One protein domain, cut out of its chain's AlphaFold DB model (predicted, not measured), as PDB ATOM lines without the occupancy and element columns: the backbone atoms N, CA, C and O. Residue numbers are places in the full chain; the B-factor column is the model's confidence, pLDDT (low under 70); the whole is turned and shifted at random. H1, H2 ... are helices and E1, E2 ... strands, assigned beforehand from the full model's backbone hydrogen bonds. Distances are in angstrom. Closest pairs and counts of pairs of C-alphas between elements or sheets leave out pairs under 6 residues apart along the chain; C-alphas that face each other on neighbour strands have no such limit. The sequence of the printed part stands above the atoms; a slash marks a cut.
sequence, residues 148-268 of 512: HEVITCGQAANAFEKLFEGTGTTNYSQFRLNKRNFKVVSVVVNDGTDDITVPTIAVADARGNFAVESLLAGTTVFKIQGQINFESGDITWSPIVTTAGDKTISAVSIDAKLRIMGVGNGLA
ATOM      1  N   HIS A 148      23.842 -12.433  31.312       83.56
ATOM      2  CA  HIS A 148      24.839 -11.779  30.466       83.56
ATOM      3  C   HIS A 148      25.462 -12.850  29.591       83.56
ATOM      4  O   HIS A 148      25.854 -13.888  30.116       83.56
ATOM      5  N   GLU A 149      25.608 -12.545  28.314       84.12
ATOM      6  CA  GLU A 149      26.298 -13.393  27.352       84.12
ATOM      7  C   GLU A 149      27.663 -12.783  27.049       84.12
ATOM      8  O   GLU A 149      27.828 -11.558  27.100       84.12
ATOM      9  N   VAL A 150      28.644 -13.635  26.770       85.88
ATOM     10  CA  VAL A 150      29.969 -13.221  26.301       85.88
ATOM     11  C   VAL A 150      30.097 -13.688  24.862       85.88
ATOM     12  O   VAL A 150      29.935 -14.874  24.590       85.88
ATOM     13  N   ILE A 151      30.351 -12.750  23.956       88.06
ATOM     14  CA  ILE A 151      30.542 -13.029  22.535       88.06
ATOM     15  C   ILE A 151      31.937 -12.595  22.101       88.06
ATOM     16  O   ILE A 151      32.418 -11.547  22.530       88.06
ATOM     17  N   THR A 152      32.557 -13.376  21.222       87.94
ATOM     18  CA  THR A 152      33.849 -13.044  20.619       87.94
ATOM     19  C   THR A 152      33.614 -12.411  19.250       87.94
ATOM     20  O   THR A 152      33.068 -13.040  18.341       87.94
ATOM     21  N   CYS A 153      34.013 -11.151  19.095       86.69
ATOM     22  CA  CYS A 153      33.804 -10.348  17.893       86.69
ATOM     23  C   CYS A 153      35.139 -10.011  17.226       86.69
ATOM     24  O   CYS A 153      36.084  -9.617  17.902       86.69
ATOM     25  N   GLY A 154      35.206 -10.110  15.897       88.06
ATOM     26  CA  GLY A 154      36.350  -9.618  15.119       88.06
ATOM     27  C   GLY A 154      36.431  -8.087  15.087       88.06
ATOM     28  O   GLY A 154      35.675  -7.396  15.772       88.06
ATOM     29  N   GLN A 155      37.340  -7.544  14.272       86.56
ATOM     30  CA  GLN A 155      37.560  -6.095  14.140       86.56
ATOM     31  C   GLN A 155      36.309  -5.317  13.692       86.56
ATOM     32  O   GLN A 155      36.035  -4.224  14.188       86.56
ATOM     33  N   ALA A 156      35.547  -5.900  12.768       87.56
ATOM     34  CA  ALA A 156      34.228  -5.447  12.358       87.56
ATOM     35  C   ALA A 156      33.299  -6.662  12.373       87.56
ATOM     36  O   ALA A 156      33.526  -7.625  11.639       87.56
ATOM     37  N   ALA A 157      32.301  -6.652  13.248       86.19
ATOM     38  CA  ALA A 157      31.377  -7.769  13.404       86.19
ATOM     39  C   ALA A 157      30.010  -7.282  13.880       86.19
ATOM     40  O   ALA A 157      29.899  -6.241  14.530       86.19
ATOM     41  N   ASN A 158      28.976  -8.073  13.606       85.81
ATOM     42  CA  ASN A 158      27.655  -7.851  14.167       85.81
ATOM     43  C   ASN A 158      27.452  -8.724  15.418       85.81
ATOM     44  O   ASN A 158      27.584  -9.949  15.388       85.81
ATOM     45  N   ALA A 159      27.125  -8.081  16.538       84.06
ATOM     46  CA  ALA A 159      26.919  -8.739  17.821       84.06
ATOM     47  C   ALA A 159      25.717  -9.695  17.819       84.06
ATOM     48  O   ALA A 159      25.744 -10.705  18.519       84.06
ATOM     49  N   PHE A 160      24.665  -9.396  17.048       83.62
ATOM     50  CA  PHE A 160      23.502 -10.274  16.948       83.62
ATOM     51  C   PHE A 160      23.813 -11.515  16.114       83.62
ATOM     52  O   PHE A 160      23.469 -12.612  16.541       83.62
ATOM     53  N   GLU A 161      24.523 -11.374  14.994       83.44
ATOM     54  CA  GLU A 161      24.962 -12.529  14.196       83.44
ATOM     55  C   GLU A 161      25.796 -13.502  15.031       83.44
ATOM     56  O   GLU A 161      25.548 -14.705  15.011       83.44
ATOM     57  N   LYS A 162      26.735 -12.977  15.827       82.81
ATOM     58  CA  LYS A 162      27.585 -13.789  16.706       82.81
ATOM     59  C   LYS A 162      26.824 -14.444  17.850       82.81
ATOM     60  O   LYS A 162      27.117 -15.573  18.224       82.81
ATOM     61  N   LEU A 163      25.826 -13.762  18.400       79.50
ATOM     62  CA  LEU A 163      25.022 -14.303  19.491       79.50
ATOM     63  C   LEU A 163      24.022 -15.373  19.026       79.50
ATOM     64  O   LEU A 163      23.724 -16.311  19.766       79.50
ATOM     65  N   PHE A 164      23.513 -15.243  17.802       78.25
ATOM     66  CA  PHE A 164      22.595 -16.201  17.187       78.25
ATOM     67  C   PHE A 164      23.304 -17.215  16.277       78.25
ATOM     68  O   PHE A 164      22.628 -17.968  15.573       78.25
ATOM     69  N   GLU A 165      24.638 -17.281  16.302       75.38
ATOM     70  CA  GLU A 165      25.424 -18.235  15.517       75.38
ATOM     71  C   GLU A 165      24.961 -19.676  15.813       75.38
ATOM     72  O   GLU A 165      24.894 -20.116  16.963       75.38
ATOM     73  N   GLY A 166      24.543 -20.401  14.768       65.75
ATOM     74  CA  GLY A 166      23.975 -21.751  14.894       65.75
ATOM     75  C   GLY A 166      22.487 -21.823  15.271       65.75
ATOM     76  O   GLY A 166      21.947 -22.921  15.399       65.75
ATOM     77  N   THR A 167      21.792 -20.691  15.410       61.72
ATOM     78  CA  THR A 167      20.328 -20.635  15.559       61.72
ATOM     79  C   THR A 167      19.693 -20.087  14.278       61.72
ATOM     80  O   THR A 167      20.199 -19.140  13.689       61.72
ATOM     81  N   GLY A 168      18.578 -20.663  13.815       60.78
ATOM     82  CA  GLY A 168      17.916 -20.266  12.556       60.78
ATOM     83  C   GLY A 168      17.253 -18.876  12.567       60.78
ATOM     84  O   GLY A 168      16.402 -18.599  11.724       60.78
ATOM     85  N   THR A 169      17.586 -18.017  13.533       65.38
ATOM     86  CA  THR A 169      16.982 -16.698  13.730       65.38
ATOM     87  C   THR A 169      17.700 -15.656  12.879       65.38
ATOM     88  O   THR A 169      18.837 -15.290  13.161       65.38
ATOM     89  N   THR A 170      17.011 -15.130  11.869       63.00
ATOM     90  CA  THR A 170      17.540 -14.105  10.950       63.00
ATOM     91  C   THR A 170      16.961 -12.708  11.187       63.00
ATOM     92  O   THR A 170      17.395 -11.744  10.563       63.00
ATOM     93  N   ASN A 171      15.977 -12.566  12.085       69.62
ATOM     94  CA  ASN A 171      15.317 -11.288  12.350       69.62
ATOM     95  C   ASN A 171      15.803 -10.645  13.660       69.62
ATOM     96  O   ASN A 171      15.195 -10.810  14.720       69.62
ATOM     97  N   TYR A 172      16.882  -9.869  13.572       73.69
ATOM     98  CA  TYR A 172      17.494  -9.189  14.721       73.69
ATOM     99  C   TYR A 172      16.718  -7.955  15.205       73.69
ATOM    100  O   TYR A 172      16.914  -7.524  16.337       73.69
ATOM    101  N   SER A 173      15.773  -7.433  14.411       72.88
ATOM    102  CA  SER A 173      14.972  -6.243  14.765       72.88
ATOM    103  C   SER A 173      14.108  -6.416  16.021       72.88
ATOM    104  O   SER A 173      13.629  -5.443  16.603       72.88
ATOM    105  N   GLN A 174      13.917  -7.660  16.457       75.81
ATOM    106  CA  GLN A 174      13.144  -8.007  17.643       75.81
ATOM    107  C   GLN A 174      13.955  -7.934  18.944       75.81
ATOM    108  O   GLN A 174      13.407  -8.186  20.018       75.81
ATOM    109  N   PHE A 175      15.246  -7.616  18.873       81.38
ATOM    110  CA  PHE A 175      16.146  -7.579  20.017       81.38
ATOM    111  C   PHE A 175      16.873  -6.238  20.088       81.38
ATOM    112  O   PHE A 175      17.167  -5.606  19.079       81.38
ATOM    113  N   ARG A 176      17.177  -5.791  21.306       82.12
ATOM    114  CA  ARG A 176      17.990  -4.597  21.555       82.12
ATOM    115  C   ARG A 176      19.073  -4.901  22.574       82.12
ATOM    116  O   ARG A 176      18.833  -5.599  23.565       82.12
ATOM    117  N   LEU A 177      20.255  -4.331  22.359       85.25
ATOM    118  CA  LEU A 177      21.350  -4.416  23.318       85.25
ATOM    119  C   LEU A 177      21.161  -3.396  24.439       85.25
ATOM    120  O   LEU A 177      20.833  -2.228  24.217       85.25
ATOM    121  N   ASN A 178      21.386  -3.832  25.675       83.69
ATOM    122  CA  ASN A 178      21.316  -2.939  26.818       83.69
ATOM    123  C   ASN A 178      22.584  -2.080  26.913       83.69
ATOM    124  O   ASN A 178      23.637  -2.574  27.321       83.69
ATOM    125  N   LYS A 179      22.439  -0.777  26.640       83.75
ATOM    126  CA  LYS A 179      23.529   0.213  26.687       83.75
ATOM    127  C   LYS A 179      24.325   0.196  27.997       83.75
ATOM    128  O   LYS A 179      25.538   0.334  27.979       83.75
ATOM    129  N   ARG A 180      23.659  -0.013  29.141       80.62
ATOM    130  CA  ARG A 180      24.294   0.021  30.471       80.62
ATOM    131  C   ARG A 180      25.188  -1.190  30.747       80.62
ATOM    132  O   ARG A 180      26.098  -1.093  31.561       80.62
ATOM    133  N   ASN A 181      24.880  -2.342  30.156       83.44
ATOM    134  CA  ASN A 181      25.526  -3.610  30.511       83.44
ATOM    135  C   ASN A 181      26.521  -4.097  29.451       83.44
ATOM    136  O   ASN A 181      27.049  -5.196  29.605       83.44
ATOM    137  N   PHE A 182      26.758  -3.317  28.395       87.38
ATOM    138  CA  PHE A 182      27.780  -3.624  27.405       87.38
ATOM    139  C   PHE A 182      29.171  -3.283  27.945       87.38
ATOM    140  O   PHE A 182      29.408  -2.160  28.398       87.38
ATOM    141  N   LYS A 183      30.087  -4.248  27.883       89.44
ATOM    142  CA  LYS A 183      31.500  -4.052  28.214       89.44
ATOM    143  C   LYS A 183      32.398  -5.017  27.452       89.44
ATOM    144  O   LYS A 183      32.018  -6.162  27.235       89.44
ATOM    145  N   VAL A 184      33.606  -4.584  27.122       87.75
ATOM    146  CA  VAL A 184      34.668  -5.458  26.604       87.75
ATOM    147  C   VAL A 184      35.477  -5.982  27.789       87.75
ATOM    148  O   VAL A 184      35.832  -5.184  28.653       87.75
ATOM    149  N   VAL A 185      35.698  -7.298  27.865       90.06
ATOM    150  CA  VAL A 185      36.332  -8.001  29.008       90.06
ATOM    151  C   VAL A 185      37.750  -8.489  28.685       90.06
ATOM    152  O   VAL A 185      38.615  -8.588  29.557       90.06
ATOM    153  N   SER A 186      38.006  -8.789  27.422       88.44
ATOM    154  CA  SER A 186      39.317  -9.206  26.935       88.44
ATOM    155  C   SER A 186      39.452  -8.827  25.476       88.44
ATOM    156  O   SER A 186      38.462  -8.679  24.757       88.44
ATOM    157  N   VAL A 187      40.695  -8.628  25.059       88.62
ATOM    158  CA  VAL A 187      41.051  -8.345  23.671       88.62
ATOM    159  C   VAL A 187      42.157  -9.307  23.293       88.62
ATOM    160  O   VAL A 187      43.143  -9.431  24.016       88.62
ATOM    161  N   VAL A 188      42.000  -9.957  22.151       89.44
ATOM    162  CA  VAL A 188      43.044 -10.736  21.505       89.44
ATOM    163  C   VAL A 188      43.682  -9.863  20.431       89.44
ATOM    164  O   VAL A 188      43.011  -9.362  19.521       89.44
ATOM    165  N   VAL A 189      44.986  -9.647  20.561       86.69
ATOM    166  CA  VAL A 189      45.805  -8.935  19.578       86.69
ATOM    167  C   VAL A 189      46.946  -9.832  19.129       86.69
ATOM    168  O   VAL A 189      47.511 -10.557  19.942       86.69
ATOM    169  N   ASN A 190      47.297  -9.769  17.851       86.62
ATOM    170  CA  ASN A 190      48.460 -10.474  17.329       86.62
ATOM    171  C   ASN A 190      49.661  -9.530  17.368       86.62
ATOM    172  O   ASN A 190      49.581  -8.400  16.873       86.62
ATOM    173  N   ASP A 191      50.752  -9.981  17.980       81.50
ATOM    174  CA  ASP A 191      51.961  -9.188  18.216       81.50
ATOM    175  C   ASP A 191      53.024  -9.321  17.099       81.50
ATOM    176  O   ASP A 191      54.175  -8.906  17.261       81.50
ATOM    177  N   GLY A 192      52.631  -9.902  15.961       76.00
ATOM    178  CA  GLY A 192      53.485 -10.240  14.824       76.00
ATOM    179  C   GLY A 192      54.044 -11.664  14.876       76.00
ATOM    180  O   GLY A 192      54.557 -12.133  13.860       76.00
ATOM    181  N   THR A 193      53.939 -12.355  16.018       78.06
ATOM    182  CA  THR A 193      54.405 -13.744  16.192       78.06
ATOM    183  C   THR A 193      53.291 -14.642  16.727       78.06
ATOM    184  O   THR A 193      53.008 -15.667  16.113       78.06
ATOM    185  N   ASP A 194      52.622 -14.222  17.803       82.56
ATOM    186  CA  ASP A 194      51.588 -14.988  18.501       82.56
ATOM    187  C   ASP A 194      50.355 -14.125  18.830       82.56
ATOM    188  O   ASP A 194      50.416 -12.893  18.929       82.56
ATOM    189  N   ASP A 195      49.219 -14.792  19.043       86.69
ATOM    190  CA  ASP A 195      47.991 -14.170  19.538       86.69
ATOM    191  C   ASP A 195      48.048 -14.036  21.068       86.69
ATOM    192  O   ASP A 195      48.090 -15.022  21.806       86.69
ATOM    193  N   ILE A 196      48.013 -12.798  21.561       85.06
ATOM    194  CA  ILE A 196      48.052 -12.473  22.988       85.06
ATOM    195  C   ILE A 196      46.666 -12.028  23.447       85.06
ATOM    196  O   ILE A 196      46.097 -11.067  22.930       85.06
ATOM    197  N   THR A 197      46.148 -12.688  24.485       86.25
ATOM    198  CA  THR A 197      44.925 -12.258  25.176       86.25
ATOM    199  C   THR A 197      45.269 -11.286  26.298       86.25
ATOM    200  O   THR A 197      45.889 -11.662  27.293       86.25
ATOM    201  N   VAL A 198      44.834 -10.036  26.159       85.56
ATOM    202  CA  VAL A 198      44.988  -8.991  27.172       85.56
ATOM    203  C   VAL A 198      43.648  -8.793  27.893       85.56
ATOM    204  O   VAL A 198      42.668  -8.376  27.261       85.56
ATOM    205  N   PRO A 199      43.557  -9.077  29.207       85.06
ATOM    206  CA  PRO A 199      42.352  -8.797  29.980       85.06
ATOM    207  C   PRO A 199      42.171  -7.283  30.121       85.06
ATOM    208  O   PRO A 199      43.104  -6.562  30.477       85.06
ATOM    209  N   THR A 200      40.971  -6.784  29.842       84.56
ATOM    210  CA  THR A 200      40.676  -5.347  29.867       84.56
ATOM    211  C   THR A 200      39.232  -5.089  30.273       84.56
ATOM    212  O   THR A 200      38.390  -5.972  30.195       84.56
ATOM    213  N   ILE A 201      38.906  -3.878  30.716       86.44
ATOM    214  CA  ILE A 201      37.514  -3.491  30.950       86.44
ATOM    215  C   ILE A 201      37.253  -2.178  30.224       86.44
ATOM    216  O   ILE A 201      37.605  -1.110  30.716       86.44
ATOM    217  N   ALA A 202      36.601  -2.266  29.063       86.00
ATOM    218  CA  ALA A 202      36.102  -1.104  28.331       86.00
ATOM    219  C   ALA A 202      34.590  -0.986  28.525       86.00
ATOM    220  O   ALA A 202      33.856  -1.928  28.223       86.00
ATOM    221  N   VAL A 203      34.114   0.163  28.998       87.62
ATOM    222  CA  VAL A 203      32.678   0.469  29.081       87.62
ATOM    223  C   VAL A 203      32.331   1.438  27.958       87.62
ATOM    224  O   VAL A 203      33.051   2.411  27.743       87.62
ATOM    225  N   ALA A 204      31.242   1.168  27.238       87.38
ATOM    226  CA  ALA A 204      30.773   2.073  26.196       87.38
ATOM    227  C   ALA A 204      30.012   3.268  26.787       87.38
ATOM    228  O   ALA A 204      29.244   3.132  27.743       87.38
ATOM    229  N   ASP A 205      30.207   4.438  26.189       85.38
ATOM    230  CA  ASP A 205      29.445   5.643  26.488       85.38
ATOM    231  C   ASP A 205      27.996   5.552  25.950       85.38
ATOM    232  O   ASP A 205      27.587   4.597  25.280       85.38
ATOM    233  N   ALA A 206      27.183   6.580  26.212       79.81
ATOM    234  CA  ALA A 206      25.793   6.627  25.747       79.81
ATOM    235  C   ALA A 206      25.639   6.651  24.207       79.81
ATOM    236  O   ALA A 206      24.558   6.328  23.695       79.81
ATOM    237  N   ARG A 207      26.699   7.044  23.487       83.06
ATOM    238  CA  ARG A 207      26.794   7.092  22.020       83.06
ATOM    239  C   ARG A 207      27.383   5.801  21.432       83.06
ATOM    240  O   ARG A 207      27.368   5.651  20.216       83.06
ATOM    241  N   GLY A 208      27.826   4.875  22.280       83.44
ATOM    242  CA  GLY A 208      28.396   3.594  21.893       83.44
ATOM    243  C   GLY A 208      29.911   3.592  21.722       83.44
ATOM    244  O   GLY A 208      30.447   2.567  21.327       83.44
ATOM    245  N   ASN A 209      30.627   4.676  22.019       90.12
ATOM    246  CA  ASN A 209      32.088   4.682  21.918       90.12
ATOM    247  C   ASN A 209      32.713   4.067  23.166       90.12
ATOM    248  O   ASN A 209      32.280   4.347  24.283       90.12
ATOM    249  N   PHE A 210      33.764   3.280  22.990       89.62
ATOM    250  CA  PHE A 210      34.569   2.755  24.084       89.62
ATOM    251  C   PHE A 210      36.051   2.933  23.771       89.62
ATOM    252  O   PHE A 210      36.483   2.826  22.621       89.62
ATOM    253  N   ALA A 211      36.835   3.205  24.809       88.75
ATOM    254  CA  ALA A 211      38.280   3.266  24.703       88.75
ATOM    255  C   ALA A 211      38.936   2.769  25.991       88.75
ATOM    256  O   ALA A 211      38.405   2.982  27.082       88.75
ATOM    257  N   VAL A 212      40.084   2.112  25.851       87.31
ATOM    258  CA  VAL A 212      40.963   1.751  26.968       87.31
ATOM    259  C   VAL A 212      42.390   2.054  26.564       87.31
ATOM    260  O   VAL A 212      42.813   1.712  25.461       87.31
ATOM    261  N   GLU A 213      43.125   2.702  27.455       85.31
ATOM    262  CA  GLU A 213      44.505   3.113  27.229       85.31
ATOM    263  C   GLU A 213      45.481   2.250  28.028       85.31
ATOM    264  O   GLU A 213      45.099   1.569  28.979       85.31
ATOM    265  N   SER A 214      46.761   2.330  27.661       83.31
ATOM    266  CA  SER A 214      47.875   1.720  28.398       83.31
ATOM    267  C   SER A 214      47.818   0.191  28.520       83.31
ATOM    268  O   SER A 214      48.230  -0.373  29.533       83.31
ATOM    269  N   LEU A 215      47.328  -0.497  27.486       83.38
ATOM    270  CA  LEU A 215      47.385  -1.954  27.394       83.38
ATOM    271  C   LEU A 215      48.776  -2.397  26.931       83.38
ATOM    272  O   LEU A 215      49.397  -1.744  26.091       83.38
ATOM    273  N   LEU A 216      49.262  -3.505  27.488       81.38
ATOM    274  CA  LEU A 216      50.614  -4.014  27.259       81.38
ATOM    275  C   LEU A 216      50.575  -5.327  26.479       81.38
ATOM    276  O   LEU A 216      49.901  -6.273  26.883       81.38
ATOM    277  N   ALA A 217      51.347  -5.390  25.396       76.25
ATOM    278  CA  ALA A 217      51.672  -6.620  24.677       76.25
ATOM    279  C   ALA A 217      53.204  -6.721  24.582       76.25
ATOM    280  O   ALA A 217      53.833  -6.162  23.683       76.25
ATOM    281  N   GLY A 218      53.827  -7.368  25.572       76.25
ATOM    282  CA  GLY A 218      55.281  -7.318  25.749       76.25
ATOM    283  C   GLY A 218      55.755  -5.920  26.174       76.25
ATOM    284  O   GLY A 218      55.296  -5.403  27.190       76.25
ATOM    285  N   THR A 219      56.668  -5.313  25.409       77.56
ATOM    286  CA  THR A 219      57.195  -3.948  25.632       77.56
ATOM    287  C   THR A 219      56.403  -2.858  24.898       77.56
ATOM    288  O   THR A 219      56.595  -1.675  25.178       77.56
ATOM    289  N   THR A 220      55.502  -3.230  23.980       80.88
ATOM    290  CA  THR A 220      54.687  -2.281  23.206       80.88
ATOM    291  C   THR A 220      53.439  -1.878  23.997       80.88
ATOM    292  O   THR A 220      52.679  -2.737  24.453       80.88
ATOM    293  N   VAL A 221      53.199  -0.566  24.120       85.00
ATOM    294  CA  VAL A 221      51.995  -0.000  24.758       85.00
ATOM    295  C   VAL A 221      50.998   0.422  23.686       85.00
ATOM    296  O   VAL A 221      51.319   1.220  22.799       85.00
ATOM    297  N   PHE A 222      49.761  -0.048  23.792       86.88
ATOM    298  CA  PHE A 222      48.685   0.280  22.862       86.88
ATOM    299  C   PHE A 222      47.410   0.704  23.588       86.88
ATOM    300  O   PHE A 222      47.197   0.423  24.766       86.88
ATOM    301  N   LYS A 223      46.553   1.420  22.869       88.25
ATOM    302  CA  LYS A 223      45.182   1.724  23.266       88.25
ATOM    303  C   LYS A 223      44.213   1.052  22.308       88.25
ATOM    304  O   LYS A 223      44.551   0.774  21.161       88.25
ATOM    305  N   ILE A 224      42.998   0.821  22.768       88.69
ATOM    306  CA  ILE A 224      41.902   0.327  21.941       88.69
ATOM    307  C   ILE A 224      40.857   1.416  21.876       88.69
ATOM    308  O   ILE A 224      40.523   2.007  22.900       88.69
ATOM    309  N   GLN A 225      40.340   1.657  20.680       89.69
ATOM    310  CA  GLN A 225      39.214   2.545  20.461       89.69
ATOM    311  C   GLN A 225      38.219   1.861  19.531       89.69
ATOM    312  O   GLN A 225      38.604   1.275  18.520       89.69
ATOM    313  N   GLY A 226      36.940   1.935  19.874       89.75
ATOM    314  CA  GLY A 226      35.880   1.356  19.068       89.75
ATOM    315  C   GLY A 226      34.526   1.987  19.327       89.75
ATOM    316  O   GLY A 226      34.362   2.831  20.211       89.75
ATOM    317  N   GLN A 227      33.560   1.570  18.525       91.38
ATOM    318  CA  GLN A 227      32.176   1.988  18.597       91.38
ATOM    319  C   GLN A 227      31.262   0.765  18.479       91.38
ATOM    320  O   GLN A 227      31.536  -0.166  17.724       91.38
ATOM    321  N   ILE A 228      30.156   0.788  19.217       89.06
ATOM    322  CA  ILE A 228      29.032  -0.128  19.064       89.06
ATOM    323  C   ILE A 228      27.753   0.642  18.740       89.06
ATOM    324  O   ILE A 228      27.380   1.588  19.434       89.06
ATOM    325  N   ASN A 229      27.024   0.198  17.721       88.75
ATOM    326  CA  ASN A 229      25.642   0.607  17.528       88.75
ATOM    327  C   ASN A 229      24.709  -0.359  18.271       88.75
ATOM    328  O   ASN A 229      24.572  -1.522  17.910       88.75
ATOM    329  N   PHE A 230      24.033   0.123  19.313       83.75
ATOM    330  CA  PHE A 230      23.148  -0.708  20.139       83.75
ATOM    331  C   PHE A 230      21.844  -1.140  19.450       83.75
ATOM    332  O   PHE A 230      21.152  -2.019  19.972       83.75
ATOM    333  N   GLU A 231      21.479  -0.501  18.336       81.50
ATOM    334  CA  GLU A 231      20.272  -0.830  17.570       81.50
ATOM    335  C   GLU A 231      20.552  -1.853  16.474       81.50
ATOM    336  O   GLU A 231      19.815  -2.827  16.367       81.50
ATOM    337  N   SER A 232      21.623  -1.664  15.696       81.06
ATOM    338  CA  SER A 232      22.009  -2.613  14.644       81.06
ATOM    339  C   SER A 232      22.894  -3.751  15.152       81.06
ATOM    340  O   SER A 232      22.938  -4.806  14.533       81.06
ATOM    341  N   GLY A 233      23.567  -3.572  16.293       82.56
ATOM    342  CA  GLY A 233      24.511  -4.537  16.856       82.56
ATOM    343  C   GLY A 233      25.908  -4.472  16.241       82.56
ATOM    344  O   GLY A 233      26.746  -5.295  16.595       82.56
ATOM    345  N   ASP A 234      26.179  -3.520  15.347       87.81
ATOM    346  CA  ASP A 234      27.478  -3.418  14.677       87.81
ATOM    347  C   ASP A 234      28.548  -2.919  15.643       87.81
ATOM    348  O   ASP A 234      28.381  -1.885  16.297       87.81
ATOM    349  N   ILE A 235      29.653  -3.657  15.716       88.88
ATOM    350  CA  ILE A 235      30.824  -3.325  16.518       88.88
ATOM    351  C   ILE A 235      32.006  -3.128  15.579       88.88
ATOM    352  O   ILE A 235      32.331  -4.009  14.782       88.88
ATOM    353  N   THR A 236      32.675  -1.987  15.713       90.31
ATOM    354  CA  THR A 236      33.939  -1.690  15.039       90.31
ATOM    355  C   THR A 236      34.969  -1.238  16.058       90.31
ATOM    356  O   THR A 236      34.668  -0.461  16.962       90.31
ATOM    357  N   TRP A 237      36.199  -1.729  15.953       91.69
ATOM    358  CA  TRP A 237      37.278  -1.320  16.852       91.69
ATOM    359  C   TRP A 237      38.641  -1.393  16.172       91.69
ATOM    360  O   TRP A 237      38.810  -2.034  15.138       91.69
ATOM    361  N   SER A 238      39.628  -0.711  16.745       88.12
ATOM    362  CA  SER A 238      41.016  -0.785  16.302       88.12
ATOM    363  C   SER A 238      41.968  -0.665  17.491       88.12
ATOM    364  O   SER A 238      41.748   0.186  18.363       88.12
ATOM    365  N   PRO A 239      43.052  -1.460  17.528       86.94
ATOM    366  CA  PRO A 239      44.206  -1.146  18.346       86.94
ATOM    367  C   PRO A 239      44.950   0.041  17.717       86.94
ATOM    368  O   PRO A 239      45.024   0.179  16.495       86.94
ATOM    369  N   ILE A 240      45.488   0.916  18.558       86.25
ATOM    370  CA  ILE A 240      46.317   2.059  18.180       86.25
ATOM    371  C   ILE A 240      47.555   1.998  19.069       86.25
ATOM    372  O   ILE A 240      47.443   2.047  20.292       86.25
ATOM    373  N   VAL A 241      48.737   1.880  18.471       83.81
ATOM    374  CA  VAL A 241      49.997   1.857  19.225       83.81
ATOM    375  C   VAL A 241      50.275   3.258  19.771       83.81
ATOM    376  O   VAL A 241      50.324   4.224  19.011       83.81
ATOM    377  N   THR A 242      50.432   3.371  21.089       82.06
ATOM    378  CA  THR A 242      50.674   4.647  21.787       82.06
ATOM    379  C   THR A 242      52.164   4.855  22.040       82.06
ATOM    380  O   THR A 242      52.667   5.971  21.941       82.06
ATOM    381  N   THR A 243      52.891   3.777  22.334       82.00
ATOM    382  CA  THR A 243      54.349   3.784  22.474       82.00
ATOM    383  C   THR A 243      54.903   2.615  21.683       82.00
ATOM    384  O   THR A 243      54.561   1.463  21.951       82.00
ATOM    385  N   ALA A 244      55.724   2.924  20.679       73.38
ATOM    386  CA  ALA A 244      56.355   1.913  19.846       73.38
ATOM    387  C   ALA A 244      57.326   1.072  20.689       73.38
ATOM    388  O   ALA A 244      58.207   1.625  21.346       73.38
ATOM    389  N   GLY A 245      57.136  -0.245  20.671       71.19
ATOM    390  CA  GLY A 245      58.093  -1.241  21.152       71.19
ATOM    391  C   GLY A 245      58.600  -2.097  19.988       71.19
ATOM    392  O   GLY A 245      58.497  -1.690  18.830       71.19
ATOM    393  N   ASP A 246      59.093  -3.301  20.277       73.06
ATOM    394  CA  ASP A 246      59.719  -4.183  19.272       73.06
ATOM    395  C   ASP A 246      58.706  -4.996  18.442       73.06
ATOM    396  O   ASP A 246      59.089  -5.741  17.541       73.06
ATOM    397  N   LYS A 247      57.409  -4.883  18.757       74.06
ATOM    398  CA  LYS A 247      56.337  -5.720  18.195       74.06
ATOM    399  C   LYS A 247      55.272  -4.906  17.464       74.06
ATOM    400  O   LYS A 247      54.838  -3.861  17.959       74.06
ATOM    401  N   THR A 248      54.806  -5.412  16.319       79.75
ATOM    402  CA  THR A 248      53.660  -4.866  15.571       79.75
ATOM    403  C   THR A 248      52.359  -5.418  16.131       79.75
ATOM    404  O   THR A 248      52.216  -6.627  16.238       79.75
ATOM    405  N   ILE A 249      51.393  -4.557  16.449       81.69
ATOM    406  CA  ILE A 249      50.112  -4.982  17.026       81.69
ATOM    407  C   ILE A 249      49.029  -4.936  15.951       81.69
ATOM    408  O   ILE A 249      48.797  -3.886  15.350       81.69
ATOM    409  N   SER A 250      48.339  -6.056  15.746       85.19
ATOM    410  CA  SER A 250      47.185  -6.161  14.849       85.19
ATOM    411  C   SER A 250      45.946  -6.717  15.562       85.19
ATOM    412  O   SER A 250      46.037  -7.381  16.596       85.19
ATOM    413  N   ALA A 251      44.765  -6.363  15.048       85.50
ATOM    414  CA  ALA A 251      43.478  -6.717  15.640       85.50
ATOM    415  C   ALA A 251      43.106  -8.172  15.319       85.50
ATOM    416  O   ALA A 251      43.062  -8.531  14.145       85.50
ATOM    417  N   VAL A 252      42.772  -8.973  16.338       88.12
ATOM    418  CA  VAL A 252      42.250 -10.338  16.145       88.12
ATOM    419  C   VAL A 252      40.788 -10.397  16.572       88.12
ATOM    420  O   VAL A 252      39.895 -10.507  15.729       88.12
ATOM    421  N   SER A 253      40.511 -10.259  17.869       88.75
ATOM    422  CA  SER A 253      39.143 -10.309  18.391       88.75
ATOM    423  C   SER A 253      38.991  -9.593  19.733       88.75
ATOM    424  O   SER A 253      39.965  -9.255  20.401       88.75
ATOM    425  N   ILE A 254      37.747  -9.342  20.131       89.62
ATOM    426  CA  ILE A 254      37.371  -8.873  21.465       89.62
ATOM    427  C   ILE A 254      36.280  -9.751  22.049       89.62
ATOM    428  O   ILE A 254      35.356 -10.141  21.339       89.62
ATOM    429  N   ASP A 255      36.332  -9.973  23.356       90.25
ATOM    430  CA  ASP A 255      35.239 -10.595  24.088       90.25
ATOM    431  C   ASP A 255      34.351  -9.508  24.688       90.25
ATOM    432  O   ASP A 255      34.702  -8.822  25.658       90.25
ATOM    433  N   ALA A 256      33.176  -9.336  24.092       88.06
ATOM    434  CA  ALA A 256      32.162  -8.403  24.544       88.06
ATOM    435  C   ALA A 256      31.148  -9.124  25.437       88.06
ATOM    436  O   ALA A 256      30.433 -10.030  25.012       88.06
ATOM    437  N   LYS A 257      31.046  -8.679  26.689       89.44
ATOM    438  CA  LYS A 257      29.987  -9.079  27.611       89.44
ATOM    439  C   LYS A 257      28.804  -8.137  27.456       89.44
ATOM    440  O   LYS A 257      28.926  -6.931  27.678       89.44
ATOM    441  N   LEU A 258      27.652  -8.691  27.110       87.31
ATOM    442  CA  LEU A 258      26.452  -7.923  26.806       87.31
ATOM    443  C   LEU A 258      25.192  -8.566  27.385       87.31
ATOM    444  O   LEU A 258      25.190  -9.698  27.864       87.31
ATOM    445  N   ARG A 259      24.102  -7.802  27.366       86.19
ATOM    446  CA  ARG A 259      22.767  -8.268  27.745       86.19
ATOM    447  C   ARG A 259      21.771  -7.848  26.678       86.19
ATOM    448  O   ARG A 259      21.752  -6.680  26.286       86.19
ATOM    449  N   ILE A 260      20.904  -8.780  26.303       84.75
ATOM    450  CA  ILE A 260      19.827  -8.556  25.340       84.75
ATOM    451  C   ILE A 260      18.495  -8.349  26.052       84.75
ATOM    452  O   ILE A 260      18.234  -8.906  27.125       84.75
ATOM    453  N   MET A 261      17.663  -7.519  25.431       81.50
ATOM    454  CA  MET A 261      16.260  -7.318  25.759       81.50
ATOM    455  C   MET A 261      15.413  -7.563  24.513       81.50
ATOM    456  O   MET A 261      15.729  -7.048  23.439       81.50
ATOM    457  N   GLY A 262      14.342  -8.339  24.654       79.75
ATOM    458  CA  GLY A 262      13.356  -8.511  23.592       79.75
ATOM    459  C   GLY A 262      12.470  -7.281  23.420       79.75
ATOM    460  O   GLY A 262      12.105  -6.613  24.390       79.75
ATOM    461  N   VAL A 263      12.092  -7.011  22.176       79.50
ATOM    462  CA  VAL A 263      11.174  -5.946  21.770       79.50
ATOM    463  C   VAL A 263       9.901  -6.608  21.240       79.50
ATOM    464  O   VAL A 263       9.778  -6.916  20.062       79.50
ATOM    465  N   GLY A 264       8.952  -6.889  22.139       70.12
ATOM    466  CA  GLY A 264       7.600  -7.338  21.771       70.12
ATOM    467  C   GLY A 264       7.457  -8.782  21.261       70.12
ATOM    468  O   GLY A 264       6.335  -9.209  21.017       70.12
ATOM    469  N   ASN A 265       8.539  -9.560  21.150       72.69
ATOM    470  CA  ASN A 265       8.510 -10.950  20.659       72.69
ATOM    471  C   ASN A 265       8.351 -12.019  21.760       72.69
ATOM    472  O   ASN A 265       8.208 -13.202  21.468       72.69
ATOM    473  N   GLY A 266       8.386 -11.623  23.036       71.94
ATOM    474  CA  GLY A 266       8.256 -12.548  24.163       71.94
ATOM    475  C   GLY A 266       9.496 -13.401  24.467       71.94
ATOM    476  O   GLY A 266       9.403 -14.243  25.360       71.94
ATOM    477  N   LEU A 267      10.627 -13.156  23.796       80.50
ATOM    478  CA  LEU A 267      11.948 -13.755  24.047       80.50
ATOM    479  C   LEU A 267      12.872 -12.735  24.721       80.50
ATOM    480  O   LEU A 267      12.646 -11.538  24.586       80.50
ATOM    481  N   ALA A 268      13.912 -13.172  25.441       80.44
ATOM    482  CA  ALA A 268      14.809 -12.267  26.180       80.44
ATOM    483  C   ALA A 268      14.051 -11.250  27.071       80.44
ATOM    484  O   ALA A 268      14.395 -10.065  27.144       80.44
TER     485      ALA A 268
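This is residues 148 to 268 of the 512 residues of an uncharacterized protein of Epsilonproteobacteria bacterium (UniProt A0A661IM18). Two strongly twisted sheets of four strands each lie face to face as a sandwich, E1 E9 E4 E5 on one side and E2 E8 E7 E6 on the other, with their strands crossed at 49 degrees. At one end, where E9 runs on into E10, the short strands E3 and E10 pair as a small ladder that lengthens the body, and the short helix H1 packs on E1 toward that same end. The printed part has 121 residues, with one named helix and ten named strands in the order E1 E2 H1 E3 E4 E5 E6 E7 E8 E9 E10; the three sheets are antiparallel and the class is mostly strand. The whole is compact, with a radius of gyration of the C-alphas of 15.3 A, and elongated, with spans of 52 by 29 by 18 A.

The first sheet begins with edge strand E1, residues 149 to 153, antiparallel to E9, residues 250 to 258; N 151 and O 256 are 2.9 A apart, within hydrogen-bond range. E9 is the antiparallel neighbour of E4, residues 183 to 190, with N 188 and O 253 at 2.8 A. E4 forms a hairpin with the other edge strand, E5, residues 195 to 203, with N 198 and O 187 at 2.8 A; E5 bends by 57 degrees at residue 199. In the second sheet, edge strand E2, residues 156 to 158, is antiparallel to E8, residues 234 to 243, with N 235 and O 157 at 2.9 A. E6, residues 209 to 217, E7, residues 220 to 228, and E8 form a meander, each strand the antiparallel neighbour of the one before; N 224 and O 212 are 2.8 A apart, and N 240 and O 223 are 2.8 A apart. E6, the other edge strand, bends by 67 degrees at residue 214. The parts of the two sheets that face each other are 8.4 A apart centre to centre, and their best planes are 19 degrees apart. Between E5 and E6 the closest C-alphas are those of Ala 202 and Val 212, 5.8 A apart. Between E8 and E9 they are those of Pro 239 and Ala 251, at 6.2 A. H1, residues 159 to 163, is on the first sheet at a height of 8.0 A, only just over E1, on which 3 of its 5 C-alphas fall; its closest C-alpha pair with E1 is Leu 163 and Ile 151, 6.4 A. H1 only grazes the second sheet, with residues 159 to 161. In H1 every O i to N i+4 pair is within hydrogen-bond range. E3, residues 175 to 177, is antiparallel to E10, residues 260 to 262, with N 176 and O 261 at 2.9 A. E3 and E8 are apart.

E1 starts at C-alpha 149, (26.298, -13.393, 27.352). E4 is 21.2 A long from first to last C-alpha, E5 23.2 A, E6 22.8 A, E7 26.1 A, E8 28.9 A and E9 24.0 A. E8 begins at C-alpha 234, (27.478, -3.418, 14.677), and E10 ends at C-alpha 262, (13.356, -8.511, 23.592).

The two C-alphas farthest apart, those of Asp 246 and Gly 266, are 52.4 A apart. The printed part has no cut. The link from H1 to E3 is long, with 11 residues; the link from E8 to E9 is short, with 6. The mean pLDDT of the printed part is 83.0, and residues 166 to 171 are under 70.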